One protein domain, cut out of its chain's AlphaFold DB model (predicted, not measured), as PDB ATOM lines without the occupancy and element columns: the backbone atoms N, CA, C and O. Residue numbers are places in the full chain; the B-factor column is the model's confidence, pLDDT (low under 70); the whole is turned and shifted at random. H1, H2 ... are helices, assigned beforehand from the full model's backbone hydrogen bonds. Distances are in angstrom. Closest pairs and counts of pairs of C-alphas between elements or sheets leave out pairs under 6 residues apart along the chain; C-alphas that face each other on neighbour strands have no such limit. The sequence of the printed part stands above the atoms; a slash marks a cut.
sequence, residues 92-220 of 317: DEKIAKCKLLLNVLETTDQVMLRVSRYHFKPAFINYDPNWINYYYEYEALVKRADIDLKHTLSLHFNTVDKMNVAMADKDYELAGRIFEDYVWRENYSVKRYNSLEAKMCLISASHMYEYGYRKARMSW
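AT A GLANCE: This is residues 92 to 220 of the 317 residues of an uncharacterized protein of Dorea longicatena (UniProt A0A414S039). One long helix, H1, runs along most of the body's length; H2 and H5 pack on its earlier part, and the helical hairpin of H3 and H4 packs on its later part. The link of residues 118 to 130 folds back from the end of H1 to H2. The printed part has 129 residues with five named helices, H1 to H5 in chain order, and no named strand: all helix, mostly crossed in packing. It is compact, with a radius of gyration of the C-alphas of 15.3 A, and only just elongated, spanning 47 by 31 by 22 A.

HOW THE PARTS SIT: H1, residues 92 to 117, is the hub. With residues 94 to 104 alone it touches H2, residues 131 to 142, at a steep tilt of 46 degrees, opposite ways; the closest C-alphas, Lys 97 and Tyr 134, are 5.2 A apart. It only just touches H3, residues 147 to 168, with 3 pairs of C-alphas within 8 A, closest Thr 108 and Val 160 at 7.3 A. With residues 112 to 117 alone it touches H4, residues 172 to 186; the closest C-alphas, Ser 116 and Gly 176, are 3.8 A apart. H3 and H4 form a hairpin at a shallow tilt of 17 degrees. H5, residues 195 to 211, touches H1 at a shallow tilt of 28 degrees, opposite ways, closest C-alphas Ile 95 and Ser 206 at 5.5 A. H2 and H4 are apart. In H1, H2, H3, H4 and H5 every O i to N i+4 pair is within hydrogen-bond range.

IN THESE COORDINATES: H1 begins at C-alpha 92 (333.337, 308.023, 217.314) and is 37.0 A long; H2 is 16.8 A, H3 31.1 A, H4 21.3 A. H5, 23.9 A, ends at C-alpha 211 (343.920, 302.938, 214.773).

THE WHOLE: The C-alphas farthest apart, Asp 169 and Gly 212, are 48.3 A apart. The printed part has no cut; the link H1 to H2 is long. Residues 209 to 210 and 212 to 216 have pLDDT under 70.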
ATOM      1  N   ASP A  92     333.086 307.026 218.357       84.19
ATOM      2  CA  ASP A  92     333.337 308.023 217.314       84.19
ATOM      3  C   ASP A  92     332.899 309.428 217.777       84.19
ATOM      4  O   ASP A  92     333.633 310.399 217.593       84.19
ATOM      5  N   GLU A  93     331.762 309.539 218.474       87.31
ATOM      6  CA  GLU A  93     331.305 310.788 219.105       87.31
ATOM      7  C   GLU A  93     332.308 311.311 220.142       87.31
ATOM      8  O   GLU A  93     332.693 312.481 220.098       87.31
ATOM      9  N   LYS A  94     332.789 310.451 221.046       88.31
ATOM     10  CA  LYS A  94     333.799 310.829 222.047       88.31
ATOM     11  C   LYS A  94     335.105 311.284 221.408       88.31
ATOM     12  O   LYS A  94     335.676 312.292 221.818       88.31
ATOM     13  N   ILE A  95     335.568 310.576 220.380       88.25
ATOM     14  CA  ILE A  95     336.771 310.946 219.625       88.25
ATOM     15  C   ILE A  95     336.572 312.301 218.941       88.25
ATOM     16  O   ILE A  95     337.470 313.143 218.986       88.25
ATOM     17  N   ALA A  96     335.395 312.561 218.369       90.12
ATOM     18  CA  ALA A  96     335.077 313.864 217.794       90.12
ATOM     19  C   ALA A  96     335.149 314.980 218.849       90.12
ATOM     20  O   ALA A  96     335.725 316.033 218.576       90.12
ATOM     21  N   LYS A  97     334.657 314.752 220.075       92.50
ATOM     22  CA  LYS A  97     334.791 315.716 221.184       92.50
ATOM     23  C   LYS A  97     336.249 315.936 221.604       92.50
ATOM     24  O   LYS A  97     336.650 317.084 221.783       92.50
ATOM     25  N   CYS A  98     337.073 314.888 221.661       91.31
ATOM     26  CA  CYS A  98     338.520 315.023 221.881       91.31
ATOM     27  C   CYS A  98     339.196 315.873 220.793       91.31
ATOM     28  O   CYS A  98     340.032 316.723 221.097       91.31
ATOM     29  N   LYS A  99     338.823 315.670 219.523       90.94
ATOM     30  CA  LYS A  99     339.339 316.448 218.387       90.94
ATOM     31  C   LYS A  99     338.888 317.907 218.436       90.94
ATOM     32  O   LYS A  99     339.688 318.786 218.135       90.94
ATOM     33  N   LEU A 100     337.652 318.178 218.864       93.44
ATOM     34  CA  LEU A 100     337.184 319.544 219.108       93.44
ATOM     35  C   LEU A 100     338.016 320.228 220.194       93.44
ATOM     36  O   LEU A 100     338.469 321.346 219.977       93.44
ATOM     37  N   LEU A 101     338.281 319.550 221.316       95.44
ATOM     38  CA  LEU A 101     339.144 320.089 222.370       95.44
ATOM     39  C   LEU A 101     340.546 320.415 221.845       95.44
ATOM     40  O   LEU A 101     341.052 321.506 222.090       95.44
ATOM     41  N   LEU A 102     341.154 319.494 221.094       94.56
ATOM     42  CA  LEU A 102     342.468 319.714 220.493       94.56
ATOM     43  C   LEU A 102     342.463 320.926 219.554       94.56
ATOM     44  O   LEU A 102     343.331 321.787 219.664       94.56
ATOM     45  N   ASN A 103     341.458 321.029 218.685       93.81
ATOM     46  CA  ASN A 103     341.315 322.154 217.766       93.81
ATOM     47  C   ASN A 103     341.149 323.488 218.515       93.81
ATOM     48  O   ASN A 103     341.750 324.492 218.139       93.81
ATOM     49  N   VAL A 104     340.381 323.511 219.607       95.00
ATOM     50  CA  VAL A 104     340.241 324.702 220.458       95.00
ATOM     51  C   VAL A 104     341.590 325.104 221.072       95.00
ATOM     52  O   VAL A 104     341.947 326.282 221.051       95.00
ATOM     53  N   LEU A 105     342.382 324.147 221.563       96.06
ATOM     54  CA  LEU A 105     343.718 324.426 222.106       96.06
ATOM     55  C   LEU A 105     344.680 324.959 221.036       96.06
ATOM     56  O   LEU A 105     345.424 325.901 221.284       96.06
ATOM     57  N   GLU A 106     344.678 324.371 219.841       94.56
ATOM     58  CA  GLU A 106     345.560 324.789 218.745       94.56
ATOM     59  C   GLU A 106     345.198 326.168 218.197       94.56
ATOM     60  O   GLU A 106     346.083 326.996 217.979       94.56
ATOM     61  N   THR A 107     343.908 326.436 218.006       94.81
ATOM     62  CA  THR A 107     343.430 327.732 217.512       94.81
ATOM     63  C   THR A 107     343.726 328.848 218.507       94.81
ATOM     64  O   THR A 107     344.271 329.878 218.115       94.81
ATOM     65  N   THR A 108     343.449 328.638 219.796       96.31
ATOM     66  CA  THR A 108     343.767 329.628 220.836       96.31
ATOM     67  C   THR A 108     345.270 329.875 220.947       96.31
ATOM     68  O   THR A 108     345.673 331.034 220.927       96.31
ATOM     69  N   ASP A 109     346.111 328.835 220.940       94.88
ATOM     70  CA  ASP A 109     347.575 328.999 220.945       94.88
ATOM     71  C   ASP A 109     348.091 329.804 219.755       94.88
ATOM     72  O   ASP A 109     348.932 330.691 219.909       94.88
ATOM     73  N   GLN A 110     347.580 329.527 218.555       95.19
ATOM     74  CA  GLN A 110     347.971 330.272 217.363       95.19
ATOM     75  C   GLN A 110     347.600 331.750 217.471       95.19
ATOM     76  O   GLN A 110     348.389 332.607 217.067       95.19
ATOM     77  N   VAL A 111     346.417 332.070 218.002       96.12
ATOM     78  CA  VAL A 111     346.013 333.468 218.182       96.12
ATOM     79  C   VAL A 111     346.849 334.135 219.274       96.12
ATOM     80  O   VAL A 111     347.346 335.233 219.032       96.12
ATOM     81  N   MET A 112     347.082 333.480 220.415       96.50
ATOM     82  CA  MET A 112     347.941 334.014 221.481       96.50
ATOM     83  C   MET A 112     349.354 334.327 220.968       96.50
ATOM     84  O   MET A 112     349.870 335.426 221.179       96.50
ATOM     85  N   LEU A 113     349.938 333.408 220.193       95.75
ATOM     86  CA  LEU A 113     351.234 333.605 219.544       95.75
ATOM     87  C   LEU A 113     351.222 334.794 218.572       95.75
ATOM     88  O   LEU A 113     352.175 335.574 218.536       95.75
ATOM     89  N   ARG A 114     350.155 334.947 217.780       96.06
ATOM     90  CA  ARG A 114     349.982 336.079 216.853       96.06
ATOM     91  C   ARG A 114     349.900 337.417 217.577       96.06
ATOM     92  O   ARG A 114     350.495 338.384 217.102       96.06
ATOM     93  N   VAL A 115     349.206 337.460 218.711       94.56
ATOM     94  CA  VAL A 115     349.130 338.653 219.562       94.56
ATOM     95  C   VAL A 115     350.513 339.012 220.102       94.56
ATOM     96  O   VAL A 115     350.954 340.142 219.927       94.56
ATOM     97  N   SER A 116     351.225 338.039 220.678       94.19
ATOM     98  CA  SER A 116     352.545 338.263 221.285       94.19
ATOM     99  C   SER A 116     353.625 338.646 220.266       94.19
ATOM    100  O   SER A 116     354.333 339.625 220.476       94.19
ATOM    101  N   ARG A 117     353.760 337.909 219.155       92.19
ATOM    102  CA  ARG A 117     354.947 338.009 218.280       92.19
ATOM    103  C   ARG A 117     354.717 338.655 216.923       92.19
ATOM    104  O   ARG A 117     355.681 339.008 216.253       92.19
ATOM    105  N   TYR A 118     353.465 338.776 216.490       91.62
ATOM    106  CA  TYR A 118     353.132 339.206 215.128       91.62
ATOM    107  C   TYR A 118     352.267 340.469 215.095       91.62
ATOM    108  O   TYR A 118     351.668 340.775 214.065       91.62
ATOM    109  N   HIS A 119     352.191 341.200 216.213       88.81
ATOM    110  CA  HIS A 119     351.419 342.440 216.357       88.81
ATOM    111  C   HIS A 119     349.948 342.316 215.926       88.81
ATOM    112  O   HIS A 119     349.326 343.299 215.513       88.81
ATOM    113  N   PHE A 120     349.376 341.114 216.009       93.38
ATOM    114  CA  PHE A 120     347.968 340.893 215.719       93.38
ATOM    115  C   PHE A 120     347.119 341.480 216.850       93.38
ATOM    116  O   PHE A 120     347.365 341.199 218.020       93.38
ATOM    117  N   LYS A 121     346.113 342.289 216.509       94.44
ATOM    118  CA  LYS A 121     345.274 343.009 217.480       94.44
ATOM    119  C   LYS A 121     343.803 342.603 217.343       94.44
ATOM    120  O   LYS A 121     343.003 343.386 216.831       94.44
ATOM    121  N   PRO A 122     343.434 341.365 217.715       94.38
ATOM    122  CA  PRO A 122     342.038 340.957 217.729       94.38
ATOM    123  C   PRO A 122     341.288 341.703 218.839       94.38
ATOM    124  O   PRO A 122     341.891 342.163 219.806       94.38
ATOM    125  N   ALA A 123     339.962 341.800 218.722       90.06
ATOM    126  CA  ALA A 123     339.137 342.320 219.813       90.06
ATOM    127  C   ALA A 123     339.168 341.381 221.037       90.06
ATOM    128  O   ALA A 123     339.237 341.845 222.168       90.06
ATOM    129  N   PHE A 124     339.136 340.066 220.800       92.62
ATOM    130  CA  PHE A 124     339.279 339.009 221.802       92.62
ATOM    131  C   PHE A 124     339.662 337.686 221.117       92.62
ATOM    132  O   PHE A 124     339.420 337.498 219.921       92.62
ATOM    133  N   ILE A 125     340.254 336.757 221.867       95.06
ATOM    134  CA  ILE A 125     340.462 335.361 221.473       95.06
ATOM    135  C   ILE A 125     339.178 334.596 221.794       95.06
ATOM    136  O   ILE A 125     338.867 334.350 222.959       95.06
ATOM    137  N   ASN A 126     338.428 334.228 220.756       91.88
ATOM    138  CA  ASN A 126     337.208 333.443 220.907       91.88
ATOM    139  C   ASN A 126     337.529 331.950 221.058       91.88
ATOM    140  O   ASN A 126     338.304 331.404 220.269       91.88
ATOM    141  N   TYR A 127     336.897 331.287 222.021       93.31
ATOM    142  CA  TYR A 127     336.962 329.840 222.194       93.31
ATOM    143  C   TYR A 127     335.673 329.321 222.835       93.31
ATOM    144  O   TYR A 127     334.922 330.078 223.445       93.31
ATOM    145  N   ASP A 128     335.398 328.027 222.681       91.00
ATOM    146  CA  ASP A 128     334.205 327.421 223.266       91.00
ATOM    147  C   ASP A 128     334.379 327.236 224.789       91.00
ATOM    148  O   ASP A 128     335.234 326.444 225.206       91.00
ATOM    149  N   PRO A 129     333.571 327.904 225.638       88.94
ATOM    150  CA  PRO A 129     333.677 327.779 227.093       88.94
ATOM    151  C   PRO A 129     333.313 326.373 227.594       88.94
ATOM    152  O   PRO A 129     333.673 326.000 228.709       88.94
ATOM    153  N   ASN A 130     332.656 325.547 226.771       92.00
ATOM    154  CA  ASN A 130     332.327 324.159 227.099       92.00
ATOM    155  C   ASN A 130     333.507 323.191 226.932       92.00
ATOM    156  O   ASN A 130     333.306 321.975 226.986       92.00
ATOM    157  N   TRP A 131     334.736 323.687 226.754       94.44
ATOM    158  CA  TRP A 131     335.936 322.855 226.628       94.44
ATOM    159  C   TRP A 131     336.067 321.815 227.753       94.44
ATOM    160  O   TRP A 131     336.553 320.707 227.519       94.44
ATOM    161  N   ILE A 132     335.579 322.125 228.960       95.12
ATOM    162  CA  ILE A 132     335.619 321.203 230.100       95.12
ATOM    163  C   ILE A 132     334.741 319.964 229.880       95.12
ATOM    164  O   ILE A 132     335.117 318.866 230.282       95.12
ATOM    165  N   ASN A 133     333.622 320.105 229.164       94.56
ATOM    166  CA  ASN A 133     332.775 318.978 228.777       94.56
ATOM    167  C   ASN A 133     333.494 318.094 227.757       94.56
ATOM    168  O   ASN A 133     333.435 316.871 227.850       94.56
ATOM    169  N   TYR A 134     334.248 318.692 226.829       94.44
ATOM    170  CA  TYR A 134     335.077 317.930 225.891       94.44
ATOM    171  C   TYR A 134     336.185 317.154 226.606       94.44
ATOM    172  O   TYR A 134     336.493 316.025 226.228       94.44
ATOM    173  N   TYR A 135     336.739 317.722 227.677       94.62
ATOM    174  CA  TYR A 135     337.684 317.018 228.537       94.62
ATOM    175  C   TYR A 135     337.038 315.838 229.284       94.62
ATOM    176  O   TYR A 135     337.633 314.764 229.361       94.62
ATOM    177  N   TYR A 136     335.808 315.980 229.782       94.12
ATOM    178  CA  TYR A 136     335.106 314.858 230.418       94.12
ATOM    179  C   TYR A 136     334.803 313.719 229.439       94.12
ATOM    180  O   TYR A 136     334.917 312.546 229.803       94.12
ATOM    181  N   GLU A 137     334.506 314.032 228.176       92.06
ATOM    182  CA  GLU A 137     334.378 313.007 227.133       92.06
ATOM    183  C   GLU A 137     335.712 312.305 226.847       92.06
ATOM    184  O   GLU A 137     335.739 311.087 226.648       92.06
ATOM    185  N   TYR A 138     336.830 313.034 226.917       90.94
ATOM    186  CA  TYR A 138     338.166 312.440 226.892       90.94
ATOM    187  C   TYR A 138     338.390 311.485 228.075       90.94
ATOM    188  O   TYR A 138     338.808 310.348 227.855       90.94
ATOM    189  N   GLU A 139     338.076 311.878 229.313       91.19
ATOM    190  CA  GLU A 139     338.210 310.993 230.486       91.19
ATOM    191  C   GLU A 139     337.342 309.736 230.342       91.19
ATOM    192  O   GLU A 139     337.791 308.617 230.619       91.19
ATOM    193  N   ALA A 140     336.121 309.900 229.832       88.50
ATOM    194  CA  ALA A 140     335.209 308.801 229.543       88.50
ATOM    195  C   ALA A 140     335.706 307.900 228.398       88.50
ATOM    196  O   ALA A 140     335.329 306.724 228.340       88.50
ATOM    197  N   LEU A 141     336.519 308.429 227.479       86.75
ATOM    198  CA  LEU A 141     337.176 307.680 226.410       86.75
ATOM    199  C   LEU A 141     338.362 306.876 226.957       86.75
ATOM    200  O   LEU A 141     338.465 305.680 226.692       86.75
ATOM    201  N   VAL A 142     339.238 307.482 227.762       85.62
ATOM    202  CA  VAL A 142     340.420 306.799 228.328       85.62
ATOM    203  C   VAL A 142     340.112 305.966 229.578       85.62
ATOM    204  O   VAL A 142     340.968 305.203 230.023       85.62
ATOM    205  N   LYS A 143     338.889 306.069 230.116       86.88
ATOM    206  CA  LYS A 143     338.400 305.366 231.320       86.88
ATOM    207  C   LYS A 143     339.279 305.608 232.550       86.88
ATOM    208  O   LYS A 143     339.483 304.711 233.368       86.88
ATOM    209  N   ARG A 144     339.826 306.817 232.665       86.44
ATOM    210  CA  ARG A 144     340.715 307.223 233.754       86.44
ATOM    211  C   ARG A 144     340.602 308.727 233.965       86.44
ATOM    212  O   ARG A 144     340.667 309.476 232.997       86.44
ATOM    213  N   ALA A 145     340.523 309.134 235.229       88.25
ATOM    214  CA  ALA A 145     340.649 310.534 235.598       88.25
ATOM    215  C   ALA A 145     342.119 310.984 235.562       88.25
ATOM    216  O   ALA A 145     343.004 310.257 236.036       88.25
ATOM    217  N   ASP A 146     342.387 312.172 235.019       90.69
ATOM    218  CA  ASP A 146     343.737 312.753 235.004       90.69
ATOM    219  C   ASP A 146     343.722 314.227 235.429       90.69
ATOM    220  O   ASP A 146     343.759 315.148 234.611       90.69
ATOM    221  N   ILE A 147     343.686 314.429 236.748       91.94
ATOM    222  CA  ILE A 147     343.600 315.748 237.390       91.94
ATOM    223  C   ILE A 147     344.742 316.670 236.941       91.94
ATOM    224  O   ILE A 147     344.505 317.857 236.716       91.94
ATOM    225  N   ASP A 148     345.953 316.136 236.761       93.31
ATOM    226  CA  ASP A 148     347.103 316.929 236.327       93.31
ATOM    227  C   ASP A 148     346.905 317.449 234.902       93.31
ATOM    228  O   ASP A 148     347.156 318.623 234.630       93.31
ATOM    229  N   LEU A 149     346.406 316.600 233.997       93.69
ATOM    230  CA  LEU A 149     346.084 317.011 232.631       93.69
ATOM    231  C   LEU A 149     344.988 318.080 232.632       93.69
ATOM    232  O   LEU A 149     345.136 319.107 231.971       93.69
ATOM    233  N   LYS A 150     343.919 317.880 233.413       95.25
ATOM    234  CA  LYS A 150     342.844 318.871 233.561       95.25
ATOM    235  C   LYS A 150     343.390 320.215 234.031       95.25
ATOM    236  O   LYS A 150     342.998 321.258 233.510       95.25
ATOM    237  N   HIS A 151     344.281 320.196 235.019       95.00
ATOM    238  CA  HIS A 151     344.882 321.402 235.568       95.00
ATOM    239  C   HIS A 151     345.757 322.126 234.532       95.00
ATOM    240  O   HIS A 151     345.658 323.346 234.416       95.00
ATOM    241  N   THR A 152     346.551 321.399 233.738       95.19
ATOM    242  CA  THR A 152     347.332 321.986 232.634       95.19
ATOM    243  C   THR A 152     346.428 322.640 231.585       95.19
ATOM    244  O   THR A 152     346.675 323.781 231.202       95.19
ATOM    245  N   LEU A 153     345.335 321.983 231.180       95.88
ATOM    246  CA  LEU A 153     344.362 322.572 230.249       95.88
ATOM    247  C   LEU A 153     343.656 323.800 230.843       95.88
ATOM    248  O   LEU A 153     343.471 324.803 230.164       95.88
ATOM    249  N   SER A 154     343.306 323.750 232.129       96.19
ATOM    250  CA  SER A 154     342.691 324.888 232.826       96.19
ATOM    251  C   SER A 154     343.633 326.092 232.864       96.19
ATOM    252  O   SER A 154     343.192 327.220 232.678       96.19
ATOM    253  N   LEU A 155     344.934 325.863 233.086       95.44
ATOM    254  CA  LEU A 155     345.933 326.930 233.059       95.44
ATOM    255  C   LEU A 155     345.989 327.602 231.684       95.44
ATOM    256  O   LEU A 155     345.999 328.826 231.633       95.44
ATOM    257  N   HIS A 156     345.972 326.823 230.602       96.50
ATOM    258  CA  HIS A 156     345.931 327.348 229.235       96.50
ATOM    259  C   HIS A 156     344.742 328.295 229.025       96.50
ATOM    260  O   HIS A 156     344.933 329.447 228.642       96.50
ATOM    261  N   PHE A 157     343.519 327.855 229.338       97.00
ATOM    262  CA  PHE A 157     342.326 328.694 229.159       97.00
ATOM    263  C   PHE A 157     342.302 329.905 230.097       97.00
ATOM    264  O   PHE A 157     341.966 331.002 229.662       97.00
ATOM    265  N   ASN A 158     342.778 329.762 231.335       96.50
ATOM    266  CA  ASN A 158     342.949 330.902 232.236       96.50
ATOM    267  C   ASN A 158     343.958 331.928 231.686       96.50
ATOM    268  O   ASN A 158     343.798 333.127 231.912       96.50
ATOM    269  N   THR A 159     345.008 331.489 230.983       97.38
ATOM    270  CA  THR A 159     345.943 332.392 230.293       97.38
ATOM    271  C   THR A 159     345.245 333.123 229.147       97.38
ATOM    272  O   THR A 159     345.389 334.342 229.045       97.38
ATOM    273  N   VAL A 160     344.436 332.422 228.343       97.50
ATOM    274  CA  VAL A 160     343.606 333.042 227.293       97.50
ATOM    275  C   VAL A 160     342.684 334.109 227.892       97.50
ATOM    276  O   VAL A 160     342.623 335.223 227.374       97.50
ATOM    277  N   ASP A 161     342.023 333.815 229.012       97.31
ATOM    278  CA  ASP A 161     341.128 334.761 229.684       97.31
ATOM    279  C   ASP A 161     341.876 335.994 230.201       97.31
ATOM    280  O   ASP A 161     341.434 337.123 229.984       97.31
ATOM    281  N   LYS A 162     343.053 335.812 230.812       97.69
ATOM    282  CA  LYS A 162     343.909 336.932 231.241       97.69
ATOM    283  C   LYS A 162     344.341 337.809 230.066       97.69
ATOM    284  O   LYS A 162     344.336 339.033 230.187       97.69
ATOM    285  N   MET A 163     344.688 337.204 228.930       97.75
ATOM    286  CA  MET A 163     344.990 337.957 227.710       97.75
ATOM    287  C   MET A 163     343.762 338.710 227.199       97.75
ATOM    288  O   MET A 163     343.889 339.865 226.804       97.75
ATOM    289  N   ASN A 164     342.581 338.088 227.223       97.56
ATOM    290  CA  ASN A 164     341.327 338.731 226.827       97.56
ATOM    291  C   ASN A 164     341.007 339.958 227.686       97.56
ATOM    292  O   ASN A 164     340.604 340.977 227.132       97.56
ATOM    293  N   VAL A 165     341.246 339.896 228.999       97.31
ATOM    294  CA  VAL A 165     341.116 341.058 229.896       97.31
ATOM    295  C   VAL A 165     342.063 342.185 229.470       97.31
ATOM    296  O   VAL A 165     341.609 343.300 229.236       97.31
ATOM    297  N   ALA A 166     343.351 341.895 229.265       96.56
ATOM    298  CA  ALA A 166     344.320 342.907 228.830       96.56
ATOM    299  C   ALA A 166     343.969 343.520 227.457       96.56
ATOM    300  O   ALA A 166     344.093 344.726 227.249       96.56
ATOM    301  N   MET A 167     343.479 342.707 226.515       96.25
ATOM    302  CA  MET A 167     343.036 343.189 225.202       96.25
ATOM    303  C   MET A 167     341.769 344.046 225.276       96.25
ATOM    304  O   MET A 167     341.655 345.001 224.506       96.25
ATOM    305  N   ALA A 168     340.843 343.756 226.196       95.81
ATOM    306  CA  ALA A 168     339.664 344.593 226.428       95.81
ATOM    307  C   ALA A 168     340.063 346.015 226.870       95.81
ATOM    308  O   ALA A 168     339.475 346.993 226.406       95.81
ATOM    309  N   ASP A 169     341.140 346.124 227.653       95.50
ATOM    310  CA  ASP A 169     341.758 347.393 228.062       95.50
ATOM    311  C   ASP A 169     342.663 348.013 226.975       95.50
ATOM    312  O   ASP A 169     343.272 349.063 227.179       95.50
ATOM    313  N   LYS A 170     342.730 347.394 225.786       95.06
ATOM    314  CA  LYS A 170     343.607 347.748 224.651       95.06
ATOM    315  C   LYS A 170     345.108 347.645 224.956       95.06
ATOM    316  O   LYS A 170     345.921 348.134 224.165       95.06
ATOM    317  N   ASP A 171     345.488 346.962 226.033       96.38
ATOM    318  CA  ASP A 171     346.878 346.703 226.407       96.38
ATOM    319  C   ASP A 171     347.389 345.398 225.768       96.38
ATOM    320  O   ASP A 171     347.512 344.335 226.385       96.38
ATOM    321  N   TYR A 172     347.682 345.479 224.468       95.25
ATOM    322  CA  TYR A 172     348.218 344.349 223.702       95.25
ATOM    323  C   TYR A 172     349.655 343.981 224.093       95.25
ATOM    324  O   TYR A 172     350.066 342.842 223.876       95.25
ATOM    325  N   GLU A 173     350.416 344.912 224.673       95.00
ATOM    326  CA  GLU A 173     351.762 344.615 225.167       95.00
ATOM    327  C   GLU A 173     351.695 343.734 226.412       95.00
ATOM    328  O   GLU A 173     352.412 342.737 226.500       95.00
ATOM    329  N   LEU A 174     350.802 344.053 227.353       96.62
ATOM    330  CA  LEU A 174     350.537 343.199 228.504       96.62
ATOM    331  C   LEU A 174     349.998 341.835 228.071       96.62
ATOM    332  O   LEU A 174     350.489 340.821 228.566       96.62
ATOM    333  N   ALA A 175     349.058 341.789 227.121       96.38
ATOM    334  CA  ALA A 175     348.564 340.524 226.574       96.38
ATOM    335  C   ALA A 175     349.710 339.672 225.996       96.38
ATOM    336  O   ALA A 175     349.805 338.480 226.287       96.38
ATOM    337  N   GLY A 176     350.623 340.286 225.236       96.00
ATOM    338  CA  GLY A 176     351.817 339.619 224.717       96.00
ATOM    339  C   GLY A 176     352.732 339.086 225.823       96.00
ATOM    340  O   GLY A 176     353.104 337.913 225.789       96.00
ATOM    341  N   ARG A 177     353.023 339.903 226.845       96.75
ATOM    342  CA  ARG A 177     353.842 339.499 228.002       96.75
ATOM    343  C   ARG A 177     353.224 338.348 228.796       96.75
ATOM    344  O   ARG A 177     353.960 337.479 229.248       96.75
ATOM    345  N   ILE A 178     351.898 338.310 228.949       97.19
ATOM    346  CA  ILE A 178     351.191 337.209 229.627       97.19
ATOM    347  C   ILE A 178     351.446 335.880 228.905       97.19
ATOM    348  O   ILE A 178     351.742 334.877 229.554       97.19
ATOM    349  N   PHE A 179     351.359 335.865 227.571       95.88
ATOM    350  CA  PHE A 179     351.659 334.664 226.788       95.88
ATOM    351  C   PHE A 179     353.134 334.265 226.887       95.88
ATOM    352  O   PHE A 179     353.449 333.087 227.041       95.88
ATOM    353  N   GLU A 180     354.045 335.234 226.809       94.75
ATOM    354  CA  GLU A 180     355.481 334.968 226.905       94.75
ATOM    355  C   GLU A 180     355.878 334.419 228.274       94.75
ATOM    356  O   GLU A 180     356.609 333.431 228.322       94.75
ATOM    357  N   ASP A 181     355.356 334.987 229.366       94.12
ATOM    358  CA  ASP A 181     355.553 334.468 230.724       94.12
ATOM    359  C   ASP A 181     354.968 333.059 230.861       94.12
ATOM    360  O   ASP A 181     355.635 332.170 231.385       94.12
ATOM    361  N   TYR A 182     353.775 332.809 230.309       94.31
ATOM    362  CA  TYR A 182     353.176 331.474 230.283       94.31
ATOM    363  C   TYR A 182     354.096 330.448 229.604       94.31
ATOM    364  O   TYR A 182     354.476 329.458 230.235       94.31
ATOM    365  N   VAL A 183     354.518 330.703 228.361       92.12
ATOM    366  CA  VAL A 183     355.414 329.812 227.600       92.12
ATOM    367  C   VAL A 183     356.768 329.662 228.290       92.12
ATOM    368  O   VAL A 183     357.330 328.567 228.342       92.12
ATOM    369  N   TRP A 184     357.311 330.751 228.830       91.75
ATOM    370  CA  TRP A 184     358.586 330.728 229.531       91.75
ATOM    371  C   TRP A 184     358.508 329.849 230.784       91.75
ATOM    372  O   TRP A 184     359.325 328.933 230.913       91.75
ATOM    373  N   ARG A 185     357.490 330.036 231.638       90.81
ATOM    374  CA  ARG A 185     357.263 329.233 232.853       90.81
ATOM    375  C   ARG A 185     356.988 327.764 232.553       90.81
ATOM    376  O   ARG A 185     357.370 326.907 233.351       90.81
ATOM    377  N   GLU A 186     356.385 327.431 231.410       90.81
ATOM    378  CA  GLU A 186     356.213 326.027 231.021       90.81
ATOM    379  C   GLU A 186     357.553 325.282 230.921       90.81
ATOM    380  O   GLU A 186     357.602 324.114 231.306       90.81
ATOM    381  N   ASN A 187     358.651 325.945 230.534       90.75
ATOM    382  CA  ASN A 187     359.991 325.333 230.470       90.75
ATOM    383  C   ASN A 187     360.591 325.002 231.844       90.75
ATOM    384  O   ASN A 187     361.544 324.232 231.925       90.75
ATOM    385  N   TYR A 188     360.052 325.561 232.923       91.94
ATOM    386  CA  TYR A 188     360.517 325.310 234.291       91.94
ATOM    387  C   TYR A 188     359.490 324.530 235.120       91.94
ATOM    388  O   TYR A 188     359.766 324.113 236.237       91.94
ATOM    389  N   SER A 189     358.305 324.272 234.571       89.38
ATOM    390  CA  SER A 189     357.212 323.613 235.278       89.38
ATOM    391  C   SER A 189     357.552 322.179 235.705       89.38
ATOM    392  O   SER A 189     357.802 321.302 234.875       89.38
ATOM    393  N   VAL A 190     357.441 321.906 237.008       90.31
ATOM    394  CA  VAL A 190     357.516 320.546 237.582       90.31
ATOM    395  C   VAL A 190     356.186 319.788 237.524       90.31
ATOM    396  O   VAL A 190     356.099 318.653 238.002       90.31
ATOM    397  N   LYS A 191     355.140 320.403 236.952       90.94
ATOM    398  CA  LYS A 191     353.843 319.749 236.732       90.94
ATOM    399  C   LYS A 191     354.028 318.536 235.839       90.94
ATOM    400  O   LYS A 191     354.915 318.514 234.987       90.94
ATOM    401  N   ARG A 192     353.138 317.557 235.984       91.81
ATOM    402  CA  ARG A 192     353.186 316.328 235.193       91.81
ATOM    403  C   ARG A 192     353.157 316.609 233.688       91.81
ATOM    404  O   ARG A 192     353.953 316.017 232.976       91.81
ATOM    405  N   TYR A 193     352.328 317.536 233.210       92.50
ATOM    406  CA  TYR A 193     352.224 317.881 231.786       92.50
ATOM    407  C   TYR A 193     352.506 319.369 231.536       92.50
ATOM    408  O   TYR A 193     351.985 320.214 232.271       92.50
ATOM    409  N   ASN A 194     353.257 319.689 230.481       91.81
ATOM    410  CA  ASN A 194     353.196 320.998 229.811       91.81
ATOM    411  C   ASN A 194     352.128 320.998 228.699       91.81
ATOM    412  O   ASN A 194     351.536 319.950 228.410       91.81
ATOM    413  N   SER A 195     351.870 322.152 228.074       90.81
ATOM    414  CA  SER A 195     350.873 322.288 227.000       90.81
ATOM    415  C   SER A 195     351.091 321.298 225.854       90.81
ATOM    416  O   SER A 195     350.154 320.631 225.399       90.81
ATOM    417  N   LEU A 196     352.343 321.119 225.421       89.94
ATOM    418  CA  LEU A 196     352.681 320.209 224.328       89.94
ATOM    419  C   LEU A 196     352.378 318.746 224.683       89.94
ATOM    420  O   LEU A 196     351.732 318.035 223.910       89.94
ATOM    421  N   GLU A 197     352.800 318.282 225.855       91.06
ATOM    422  CA  GLU A 197     352.494 316.934 226.337       91.06
ATOM    423  C   GLU A 197     350.990 316.721 226.493       91.06
ATOM    424  O   GLU A 197     350.485 315.673 226.091       91.06
ATOM    425  N   ALA A 198     350.270 317.723 227.009       92.31
ATOM    426  CA  ALA A 198     348.824 317.674 227.174       92.31
ATOM    427  C   ALA A 198     348.110 317.450 225.832       92.31
ATOM    428  O   ALA A 198     347.319 316.511 225.700       92.31
ATOM    429  N   LYS A 199     348.451 318.228 224.797       92.56
ATOM    430  CA  LYS A 199     347.930 318.028 223.432       92.56
ATOM    431  C   LYS A 199     348.264 316.646 222.892       92.56
ATOM    432  O   LYS A 199     347.415 315.967 222.317       92.56
ATOM    433  N   MET A 200     349.488 316.190 223.117       90.12
ATOM    434  CA  MET A 200     349.927 314.881 222.651       90.12
ATOM    435  C   MET A 200     349.215 313.724 223.364       90.12
ATOM    436  O   MET A 200     349.014 312.678 222.744       90.12
ATOM    437  N   CYS A 201     348.790 313.895 224.618       89.44
ATOM    438  CA  CYS A 201     347.905 312.950 225.302       89.44
ATOM    439  C   CYS A 201     346.522 312.889 224.631       89.44
ATOM    440  O   CYS A 201     346.034 311.788 224.366       89.44
ATOM    441  N   LEU A 202     345.933 314.036 224.272       90.06
ATOM    442  CA  LEU A 202     344.647 314.095 223.554       90.06
ATOM    443  C   LEU A 202     344.730 313.438 222.163       90.06
ATOM    444  O   LEU A 202     343.864 312.635 221.793       90.06
ATOM    445  N   ILE A 203     345.805 313.714 221.415       88.94
ATOM    446  CA  ILE A 203     346.091 313.084 220.113       88.94
ATOM    447  C   ILE A 203     346.240 311.571 220.282       88.94
ATOM    448  O   ILE A 203     345.622 310.788 219.560       88.94
ATOM    449  N   SER A 204     347.038 311.145 221.264       86.31
ATOM    450  CA  SER A 204     347.292 309.730 221.522       86.31
ATOM    451  C   SER A 204     346.015 308.976 221.875       86.31
ATOM    452  O   SER A 204     345.841 307.861 221.388       86.31
ATOM    453  N   ALA A 205     345.124 309.552 222.685       84.25
ATOM    454  CA  ALA A 205     343.846 308.925 223.002       84.25
ATOM    455  C   ALA A 205     342.978 308.768 221.752       84.25
ATOM    456  O   ALA A 205     342.488 307.672 221.492       84.25
ATOM    457  N   SER A 206     342.871 309.817 220.934       80.88
ATOM    458  CA  SER A 206     342.120 309.771 219.674       80.88
ATOM    459  C   SER A 206     342.657 308.670 218.747       80.88
ATOM    460  O   SER A 206     341.908 307.808 218.293       80.88
ATOM    461  N   HIS A 207     343.978 308.607 218.554       80.44
ATOM    462  CA  HIS A 207     344.615 307.619 217.678       80.44
ATOM    463  C   HIS A 207     344.566 306.183 218.210       80.44
ATOM    464  O   HIS A 207     344.512 305.243 217.416       80.44
ATOM    465  N   MET A 208     344.612 305.971 219.529       76.56
ATOM    466  CA  MET A 208     344.532 304.621 220.098       76.56
ATOM    467  C   MET A 208     343.213 303.937 219.758       76.56
ATOM    468  O   MET A 208     343.209 302.746 219.447       76.56
ATOM    469  N   TYR A 209     342.116 304.689 219.761       69.44
ATOM    470  CA  TYR A 209     340.802 304.146 219.441       69.44
ATOM    471  C   TYR A 209     340.520 304.109 217.934       69.44
ATOM    472  O   TYR A 209     339.925 303.136 217.478       69.44
ATOM    473  N   GLU A 210     341.009 305.078 217.151       69.44
ATOM    474  CA  GLU A 210     340.848 305.062 215.684       69.44
ATOM    475  C   GLU A 210     341.698 303.984 214.999       69.44
ATOM    476  O   GLU A 210     341.234 303.323 214.069       69.44
ATOM    477  N   TYR A 211     342.933 303.778 215.462       70.50
ATOM    478  CA  TYR A 211     343.920 302.938 214.773       70.50
ATOM    479  C   TYR A 211     344.369 301.710 215.581       70.50
ATOM    480  O   TYR A 211     345.190 300.924 215.110       70.50
ATOM    481  N   GLY A 212     343.851 301.515 216.797       65.25
ATOM    482  CA  GLY A 212     344.155 300.342 217.624       65.25
ATOM    483  C   GLY A 212     345.546 300.352 218.270       65.25
ATOM    484  O   GLY A 212     346.040 299.296 218.685       65.25
ATOM    485  N   TYR A 213     346.199 301.516 218.373       63.56
ATOM    486  CA  TYR A 213     347.442 301.643 219.137       63.56
ATOM    487  C   TYR A 213     347.187 301.325 220.618       63.56
ATOM    488  O   TYR A 213     346.164 301.690 221.185       63.56
ATOM    489  N   ARG A 214     348.120 300.617 221.264       58.91
ATOM    490  CA  ARG A 214     347.926 300.102 222.637       58.91
ATOM    491  C   ARG A 214     348.629 300.897 223.730       58.91
ATOM    492  O   ARG A 214     348.529 300.524 224.895       58.91
ATOM    493  N   LYS A 215     349.392 301.933 223.380       63.97
ATOM    494  CA  LYS A 215     350.220 302.647 224.351       63.97
ATOM    495  C   LYS A 215     349.838 304.116 224.410       63.97
ATOM    496  O   LYS A 215     350.069 304.853 223.457       63.97
ATOM    497  N   ALA A 216     349.310 304.511 225.566       66.06
ATOM    498  CA  ALA A 216     349.133 305.906 225.924       66.06
ATOM    499  C   ALA A 216     350.480 306.610 225.937       66.06
ATOM    500  O   ALA A 216     351.447 306.103 226.517       66.06
ATOM    501  N   ARG A 217     350.537 307.787 225.311       73.25
ATOM    502  CA  ARG A 217     351.669 308.680 225.518       73.25
ATOM    503  C   ARG A 217     351.677 309.121 226.981       73.25
ATOM    504  O   ARG A 217     350.646 309.510 227.524       73.25
ATOM    505  N   MET A 218     352.838 308.999 227.610       73.38
ATOM    506  CA  MET A 218     353.081 309.457 228.974       73.38
ATOM    507  C   MET A 218     353.786 310.810 228.924       73.38
ATOM    508  O   MET A 218     354.418 311.136 227.915       73.38
ATOM    509  N   SER A 219     353.695 311.558 230.021       85.56
ATOM    510  CA  SER A 219     354.575 312.698 230.273       85.56
ATOM    511  C   SER A 219     356.048 312.276 230.176       85.56
ATOM    512  O   SER A 219     356.410 311.160 230.559       85.56
ATOM    513  N   TRP A 220     356.908 313.172 229.705       86.88
ATOM    514  CA  TRP A 220     358.358 313.034 229.735       86.88
ATOM    515  C   TRP A 220     358.889 312.878 231.159       86.88
ATOM    516  O   TRP A 220     359.776 312.059 231.380       86.88
TER     517      TRP A 220